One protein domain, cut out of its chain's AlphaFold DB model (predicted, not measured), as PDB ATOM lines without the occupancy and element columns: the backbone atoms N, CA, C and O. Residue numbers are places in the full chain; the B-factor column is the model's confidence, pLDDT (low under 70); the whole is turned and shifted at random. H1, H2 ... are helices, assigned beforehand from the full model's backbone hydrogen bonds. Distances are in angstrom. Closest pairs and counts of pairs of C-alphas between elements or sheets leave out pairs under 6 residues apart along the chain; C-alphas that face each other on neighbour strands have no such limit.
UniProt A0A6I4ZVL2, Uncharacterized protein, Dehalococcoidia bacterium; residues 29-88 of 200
ATOM      1  N   ARG A  29      22.286 -23.077  44.680       50.38
ATOM      2  CA  ARG A  29      20.993 -23.541  44.154       50.38
ATOM      3  C   ARG A  29      20.896 -23.523  42.632       50.38
ATOM      4  O   ARG A  29      19.957 -24.109  42.102       50.38
ATOM      5  N   GLY A  30      21.779 -22.793  41.954       40.97
ATOM      6  CA  GLY A  30      21.768 -22.644  40.496       40.97
ATOM      7  C   GLY A  30      22.797 -23.515  39.781       40.97
ATOM      8  O   GLY A  30      22.689 -23.704  38.573       40.97
ATOM      9  N   SER A  31      23.779 -24.029  40.514       39.19
ATOM     10  CA  SER A  31      24.818 -24.902  39.990       39.19
ATOM     11  C   SER A  31      24.555 -26.319  40.475       39.19
ATOM     12  O   SER A  31      24.629 -26.585  41.673       39.19
ATOM     13  N   GLU A  32      24.262 -27.232  39.549       45.38
ATOM     14  CA  GLU A  32      24.532 -28.644  39.815       45.38
ATOM     15  C   GLU A  32      26.012 -28.753  40.218       45.38
ATOM     16  O   GLU A  32      26.840 -28.024  39.651       45.38
ATOM     17  N   PRO A  33      26.366 -29.571  41.227       49.62
ATOM     18  CA  PRO A  33      27.768 -29.800  41.538       49.62
ATOM     19  C   PRO A  33      28.469 -30.185  40.230       49.62
ATOM     20  O   PRO A  33      27.934 -31.025  39.499       49.62
ATOM     21  N   PRO A  34      29.597 -29.536  39.881       52.03
ATOM     22  CA  PRO A  34      30.263 -29.814  38.621       52.03
ATOM     23  C   PRO A  34      30.520 -31.313  38.559       52.03
ATOM     24  O   PRO A  34      31.112 -31.884  39.478       52.03
ATOM     25  N   GLY A  35      30.012 -31.962  37.510       58.31
ATOM     26  CA  GLY A  35      30.256 -33.382  37.321       58.31
ATOM     27  C   GLY A  35      31.762 -33.629  37.344       58.31
ATOM     28  O   GLY A  35      32.524 -32.861  36.765       58.31
ATOM     29  N   TRP A  36      32.213 -34.699  37.994       60.53
ATOM     30  CA  TRP A  36      33.648 -35.009  38.097       60.53
ATOM     31  C   TRP A  36      34.354 -35.112  36.736       60.53
ATOM     32  O   TRP A  36      35.561 -34.921  36.637       60.53
ATOM     33  N   PHE A  37      33.575 -35.358  35.682       65.12
ATOM     34  CA  PHE A  37      34.011 -35.461  34.295       65.12
ATOM     35  C   PHE A  37      34.056 -34.114  33.542       65.12
ATOM     36  O   PHE A  37      34.369 -34.098  32.352       65.12
ATOM     37  N   THR A  38      33.749 -32.979  34.186       70.50
ATOM     38  CA  THR A  38      33.812 -31.639  33.568       70.50
ATOM     39  C   THR A  38      35.172 -30.960  33.779       70.50
ATOM     40  O   THR A  38      35.983 -31.362  34.617       70.50
ATOM     41  N   GLU A  39      35.452 -29.897  33.015       73.00
ATOM     42  CA  GLU A  39      36.656 -29.069  33.214       73.00
ATOM     43  C   GLU A  39      36.701 -28.428  34.611       73.00
ATOM     44  O   GLU A  39      37.771 -28.327  35.212       73.00
ATOM     45  N   GLU A  40      35.545 -28.053  35.158       68.88
ATOM     46  CA  GLU A  40      35.427 -27.470  36.498       68.88
ATOM     47  C   GLU A  40      35.715 -28.507  37.591       68.88
ATOM     48  O   GLU A  40      36.432 -28.200  38.545       68.88
ATOM     49  N   GLY A  41      35.234 -29.747  37.425       69.56
ATOM     50  CA  GLY A  41      35.568 -30.866  38.309       69.56
ATOM     51  C   GLY A  41      37.071 -31.156  38.323       69.56
ATOM     52  O   GLY A  41      37.659 -31.386  39.380       69.56
ATOM     53  N   ARG A  42      37.730 -31.031  37.163       77.06
ATOM     54  CA  ARG A  42      39.185 -31.191  37.048       77.06
ATOM     55  C   ARG A  42      39.959 -30.094  37.777       77.06
ATOM     56  O   ARG A  42      40.903 -30.393  38.501       77.06
ATOM     57  N   ALA A  43      39.538 -28.840  37.625       78.38
ATOM     58  CA  ALA A  43      40.153 -27.721  38.330       78.38
ATOM     59  C   ALA A  43      39.967 -27.829  39.856       78.38
ATOM     60  O   ALA A  43      40.890 -27.529  40.613       78.38
ATOM     61  N   LEU A  44      38.797 -28.290  40.316       75.88
ATOM     62  CA  LEU A  44      38.536 -28.538  41.736       75.88
ATOM     63  C   LEU A  44      39.447 -29.640  42.296       75.88
ATOM     64  O   LEU A  44      40.055 -29.454  43.348       75.88
ATOM     65  N   ALA A  45      39.590 -30.749  41.572       78.38
ATOM     66  CA  ALA A  45      40.494 -31.835  41.931       78.38
ATOM     67  C   ALA A  45      41.951 -31.364  42.072       78.38
ATOM     68  O   ALA A  45      42.604 -31.674  43.066       78.38
ATOM     69  N   GLU A  46      42.450 -30.544  41.139       83.38
ATOM     70  CA  GLU A  46      43.804 -29.976  41.225       83.38
ATOM     71  C   GLU A  46      44.015 -29.123  42.485       83.38
ATOM     72  O   GLU A  46      45.115 -29.092  43.045       83.38
ATOM     73  N   VAL A  47      42.977 -28.414  42.937       83.94
ATOM     74  CA  VAL A  47      43.025 -27.644  44.186       83.94
ATOM     75  C   VAL A  47      43.034 -28.580  45.392       83.94
ATOM     76  O   VAL A  47      43.869 -28.395  46.277       83.94
ATOM     77  N   LEU A  48      42.169 -29.596  45.422       81.62
ATOM     78  CA  LEU A  48      42.092 -30.556  46.527       81.62
ATOM     79  C   LEU A  48      43.408 -31.317  46.716       81.62
ATOM     80  O   LEU A  48      43.914 -31.378  47.830       81.62
ATOM     81  N   VAL A  49      44.059 -31.740  45.630       85.12
ATOM     82  CA  VAL A  49      45.397 -32.364  45.680       85.12
ATOM     83  C   VAL A  49      46.439 -31.463  46.350       85.12
ATOM     84  O   VAL A  49      47.351 -31.948  47.013       85.12
ATOM     85  N   ARG A  50      46.321 -30.137  46.222       85.12
ATOM     86  CA  ARG A  50      47.259 -29.196  46.860       85.12
ATOM     87  C   ARG A  50      46.921 -28.907  48.318       85.12
ATOM     88  O   ARG A  50      47.826 -28.582  49.083       85.12
ATOM     89  N   VAL A  51      45.643 -28.937  48.677       86.81
ATOM     90  CA  VAL A  51      45.158 -28.507  49.998       86.81
ATOM     91  C   VAL A  51      45.077 -29.684  50.972       86.81
ATOM     92  O   VAL A  51      45.444 -29.531  52.134       86.81
ATOM     93  N   THR A  52      44.651 -30.851  50.493       83.75
ATOM     94  CA  THR A  52      44.354 -32.060  51.275       83.75
ATOM     95  C   THR A  52      44.913 -33.329  50.605       83.75
ATOM     96  O   THR A  52      44.170 -34.283  50.391       83.75
ATOM     97  N   PRO A  53      46.221 -33.401  50.283       83.38
ATOM     98  CA  PRO A  53      46.801 -34.528  49.534       83.38
ATOM     99  C   PRO A  53      46.644 -35.894  50.218       83.38
ATOM    100  O   PRO A  53      46.697 -36.920  49.555       83.38
ATOM    101  N   ASP A  54      46.463 -35.907  51.539       83.25
ATOM    102  CA  ASP A  54      46.401 -37.114  52.366       83.25
ATOM    103  C   ASP A  54      44.969 -37.507  52.770       83.25
ATOM    104  O   ASP A  54      44.763 -38.274  53.718       83.25
ATOM    105  N   GLU A  55      43.958 -36.978  52.091       84.94
ATOM    106  CA  GLU A  55      42.569 -37.359  52.329       84.94
ATOM    107  C   GLU A  55      42.105 -38.409  51.325       84.94
ATOM    108  O   GLU A  55      42.356 -38.298  50.127       84.94
ATOM    109  N   ALA A  56      41.361 -39.401  51.818       85.38
ATOM    110  CA  ALA A  56      40.766 -40.449  50.989       85.38
ATOM    111  C   ALA A  56      39.907 -39.871  49.853       85.38
ATOM    112  O   ALA A  56      39.894 -40.393  48.745       85.38
ATOM    113  N   ASP A  57      39.216 -38.763  50.119       82.12
ATOM    114  CA  ASP A  57      38.379 -38.077  49.139       82.12
ATOM    115  C   ASP A  57      39.223 -37.479  48.011       82.12
ATOM    116  O   ASP A  57      38.820 -37.506  46.852       82.12
ATOM    117  N   THR A  58      40.424 -36.991  48.329       86.25
ATOM    118  CA  THR A  58      41.350 -36.451  47.331       86.25
ATOM    119  C   THR A  58      41.904 -37.567  46.449       86.25
ATOM    120  O   THR A  58      41.869 -37.438  45.226       86.25
ATOM    121  N   GLU A  59      42.322 -38.689  47.042       87.25
ATOM    122  CA  GLU A  59      42.758 -39.883  46.298       87.25
ATOM    123  C   GLU A  59      41.632 -40.425  45.405       87.25
ATOM    124  O   GLU A  59      41.843 -40.677  44.220       87.25
ATOM    125  N   PHE A  60      40.403 -40.508  45.922       87.75
ATOM    126  CA  PHE A  60      39.239 -40.922  45.139       87.75
ATOM    127  C   PHE A  60      39.015 -40.040  43.913       87.75
ATOM    128  O   PHE A  60      38.792 -40.539  42.811       87.75
ATOM    129  N   ILE A  61      39.085 -38.720  44.094       86.38
ATOM    130  CA  ILE A  61      38.887 -37.759  43.012       86.38
ATOM    131  C   ILE A  61      39.971 -37.925  41.938       86.38
ATOM    132  O   ILE A  61      39.645 -37.896  40.751       86.38
ATOM    133  N   GLN A  62      41.229 -38.162  42.320       87.00
ATOM    134  CA  GLN A  62      42.295 -38.481  41.363       87.00
ATOM    135  C   GLN A  62      42.012 -39.786  40.606       87.00
ATOM    136  O   GLN A  62      42.197 -39.855  39.388       87.00
ATOM    137  N   GLY A  63      41.478 -40.796  41.296       87.56
ATOM    138  CA  GLY A  63      40.988 -42.016  40.659       87.56
ATOM    139  C   GLY A  63      39.910 -41.721  39.617       87.56
ATOM    140  O   GLY A  63      40.020 -42.152  38.471       87.56
ATOM    141  N   MET A  64      38.898 -40.925  39.965       85.12
ATOM    142  CA  MET A  64      37.818 -40.558  39.042       85.12
ATOM    143  C   MET A  64      38.319 -39.788  37.812       85.12
ATOM    144  O   MET A  64      37.789 -39.973  36.717       85.12
ATOM    145  N   GLN A  65      39.357 -38.960  37.957       84.69
ATOM    146  CA  GLN A  65      40.014 -38.306  36.821       84.69
ATOM    147  C   GLN A  65      40.742 -39.300  35.917       84.69
ATOM    148  O   GLN A  65      40.657 -39.181  34.697       84.69
ATOM    149  N   SER A  66      41.419 -40.282  36.511       86.75
ATOM    150  CA  SER A  66      42.111 -41.347  35.779       86.75
ATOM    151  C   SER A  66      41.112 -42.176  34.972       86.75
ATOM    152  O   SER A  66      41.294 -42.394  33.774       86.75
ATOM    153  N   LEU A  67      39.969 -42.507  35.586       83.75
ATOM    154  CA  LEU A  67      38.847 -43.155  34.910       83.75
ATOM    155  C   LEU A  67      38.314 -42.297  33.751       83.75
ATOM    156  O   LEU A  67      38.075 -42.813  32.661       83.75
ATOM    157  N   ALA A  68      38.180 -40.981  33.951       80.12
ATOM    158  CA  ALA A  68      37.749 -40.041  32.913       80.12
ATOM    159  C   ALA A  68      38.712 -39.972  31.715       80.12
ATOM    160  O   ALA A  68      38.269 -39.759  30.586       80.12
ATOM    161  N   SER A  69      40.018 -40.142  31.943       84.06
ATOM    162  CA  SER A  69      41.030 -40.207  30.883       84.06
ATOM    163  C   SER A  69      41.222 -41.608  30.296       84.06
ATOM    164  O   SER A  69      42.045 -41.774  29.397       84.06
ATOM    165  N   GLY A  70      40.466 -42.604  30.770       83.25
ATOM    166  CA  GLY A  70      40.556 -43.995  30.325       83.25
ATOM    167  C   GLY A  70      41.710 -44.788  30.947       83.25
ATOM    168  O   GLY A  70      41.968 -45.909  30.511       83.25
ATOM    169  N   ASP A  71      42.395 -44.243  31.954       87.75
ATOM    170  CA  ASP A  71      43.422 -44.954  32.719       87.75
ATOM    171  C   ASP A  71      42.775 -45.722  33.878       87.75
ATOM    172  O   ASP A  71      42.710 -45.276  35.026       87.75
ATOM    173  N   VAL A  72      42.226 -46.887  33.537       84.69
ATOM    174  CA  VAL A  72      41.532 -47.764  34.491       84.69
ATOM    175  C   VAL A  72      42.493 -48.300  35.557       84.69
ATOM    176  O   VAL A  72      42.113 -48.399  36.718       84.69
ATOM    177  N   ALA A  73      43.748 -48.582  35.197       87.00
ATOM    178  CA  ALA A  73      44.736 -49.105  36.138       87.00
ATOM    179  C   ALA A  73      45.094 -48.068  37.215       87.00
ATOM    180  O   ALA A  73      45.235 -48.402  38.393       87.00
ATOM    181  N   GLU A  74      45.224 -46.798  36.829       89.25
ATOM    182  CA  GLU A  74      45.462 -45.729  37.793       89.25
ATOM    183  C   GLU A  74      44.215 -45.426  38.642       89.25
ATOM    184  O   GLU A  74      44.346 -45.187  39.846       89.25
ATOM    185  N   TYR A  75      43.010 -45.527  38.065       87.81
ATOM    186  CA  TYR A  75      41.756 -45.479  38.825       87.81
ATOM    187  C   TYR A  75      41.708 -46.547  39.926       87.81
ATOM    188  O   TYR A  75      41.450 -46.209  41.082       87.81
ATOM    189  N   GLU A  76      41.992 -47.805  39.585       85.94
ATOM    190  CA  GLU A  76      41.992 -48.927  40.530       85.94
ATOM    191  C   GLU A  76      42.980 -48.688  41.675       85.94
ATOM    192  O   GLU A  76      42.612 -48.796  42.847       85.94
ATOM    193  N   ARG A  77      44.208 -48.260  41.354       89.88
ATOM    194  CA  ARG A  77      45.225 -47.935  42.362       89.88
ATOM    195  C   ARG A  77      44.738 -46.859  43.338       89.88
ATOM    196  O   ARG A  77      44.840 -47.036  44.551       89.88
ATOM    197  N   PHE A  78      44.215 -45.746  42.825       89.75
ATOM    198  CA  PHE A  78      43.721 -44.653  43.666       89.75
ATOM    199  C   PHE A  78      42.506 -45.059  44.506       89.75
ATOM    200  O   PHE A  78      42.379 -44.635  45.655       89.75
ATOM    201  N   LEU A  79      41.624 -45.894  43.958       88.44
ATOM    202  CA  LEU A  79      40.472 -46.425  44.677       88.44
ATOM    203  C   LEU A  79      40.912 -47.282  45.873       88.44
ATOM    204  O   LEU A  79      40.402 -47.097  46.981       88.44
ATOM    205  N   GLU A  80      41.881 -48.178  45.674       87.94
ATOM    206  CA  GLU A  80      42.452 -49.007  46.739       87.94
ATOM    207  C   GLU A  80      43.140 -48.167  47.824       87.94
ATOM    208  O   GLU A  80      42.883 -48.368  49.015       87.94
ATOM    209  N   GLU A  81      43.967 -47.194  47.434       89.31
ATOM    210  CA  GLU A  81      44.644 -46.274  48.360       89.31
ATOM    211  C   GLU A  81      43.635 -45.501  49.222       89.31
ATOM    212  O   GLU A  81      43.725 -45.510  50.458       89.31
ATOM    213  N   ALA A  82      42.594 -44.954  48.592       88.25
ATOM    214  CA  ALA A  82      41.547 -44.222  49.285       88.25
ATOM    215  C   ALA A  82      40.786 -45.110  50.289       88.25
ATOM    216  O   ALA A  82      40.451 -44.675  51.395       88.25
ATOM    217  N   LEU A  83      40.550 -46.385  49.961       88.00
ATOM    218  CA  LEU A  83      39.872 -47.344  50.842       88.00
ATOM    219  C   LEU A  83      40.679 -47.697  52.098       88.00
ATOM    220  O   LEU A  83      40.067 -47.911  53.161       88.00
ATOM    221  N   VAL A  84      42.017 -47.731  52.004       87.44
ATOM    222  CA  VAL A  84      42.932 -47.986  53.136       87.44
ATOM    223  C   VAL A  84      42.754 -46.936  54.231       87.44
ATOM    224  O   VAL A  84      42.813 -47.258  55.421       87.44
ATOM    225  N   ARG A  85      42.436 -45.694  53.856       84.19
ATOM    226  CA  ARG A  85      42.214 -44.575  54.789       84.19
ATOM    227  C   ARG A  85      40.861 -44.619  55.517       84.19
ATOM    228  O   ARG A  85      40.549 -43.735  56.309       84.19
ATOM    229  N   ASN A  86      40.077 -45.677  55.313       81.38
ATOM    230  CA  ASN A  86      38.773 -45.916  55.933       81.38
ATOM    231  C   ASN A  86      37.736 -44.784  55.743       81.38
ATOM    232  O   ASN A  86      37.249 -44.221  56.731       81.38
ATOM    233  N   PRO A  87      37.344 -44.482  54.495       82.56
ATOM    234  CA  PRO A  87      36.498 -43.340  54.149       82.56
ATOM    235  C   PRO A  87      35.019 -43.598  54.460       82.56
ATOM    236  O   PRO A  87      34.188 -43.775  53.577       82.56
ATOM    237  N   LYS A  88      34.666 -43.641  55.749       81.25
ATOM    238  CA  LYS A  88      33.302 -43.972  56.194       81.25
ATOM    239  C   LYS A  88      32.226 -42.994  55.728       81.25
ATOM    240  O   LYS A  88      31.071 -43.376  55.722       81.25
TER     241      LYS A  88
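What this domain is: This is residues 29 to 88 of the 200 residues of an uncharacterized protein of Dehalococcoidia bacterium (UniProt A0A6I4ZVL2). Three helices of equal length make a row, the chain turning back on itself between each and the next: H2 is in the middle, with H3 close beside it and nearly antiparallel to it, and H1 splayed at an angle on its other side. H1 is more loosely set than the closely packed H2 and H3, and before H1 a tail without a named element, residues 29 to 38, has its first residues, 29 to 33, leading away from the helices and adding to the longest axis. The printed part has 60 residues with three named helices, in the order H1, H2, H3, and no named strand; the class is all helix. It is compact, with a radius of gyration of the C-alphas of 11.7 A, and its C-alphas span 35 by 24 by 21 A.

How they stand to each other: After residues 29 to 38 comes H1, residues 39 to 51, which touches H2, residues 56 to 68. Their closest C-alphas are those of Val 49 and Thr 58, 6.0 A apart. They run opposite ways at a shallow tilt of 34 degrees, only just short of steep, and form a helical hairpin. H2 also touches H3, residues 72 to 84, with 26 pairs of C-alphas within 8 A. The closest C-alphas of these two are those of Gly 63 and Tyr 75, 4.0 A apart. H2 and H3 run opposite ways at a shallow tilt of 12 degrees and form a second helical hairpin. The centres of H1 and H2 are 10.2 A apart, those of H2 and H3 7.9 A. H1 and H3 are apart. In H2 and H3 every O i to N i+4 pair is within hydrogen-bond range; in H1 8 of 9 are.

Where its parts are: The printed part begins with C-alpha 29 at (20.993, -23.541, 44.154). H1, residues 39 to 51, begins with C-alpha 39 at (36.656, -29.069, 33.214) and is 18.8 A from first to last C-alpha. H2, residues 56 to 68, measures 18.3 A, from C-alpha 56 at (40.766, -40.449, 50.989). H3, residues 72 to 84, measures 18.7 A and ends with C-alpha 84 at (42.932, -47.986, 53.136).

The domain as a whole: The two C-alphas farthest apart are those of Arg 29 and Ala 73, at 35.8 A. The printed part has no cut, and both links, H1 to H2 and H2 to H3, are tight. The mean pLDDT of the printed part is 78.9; residues 29 to 37 and 40 to 41 are under 70.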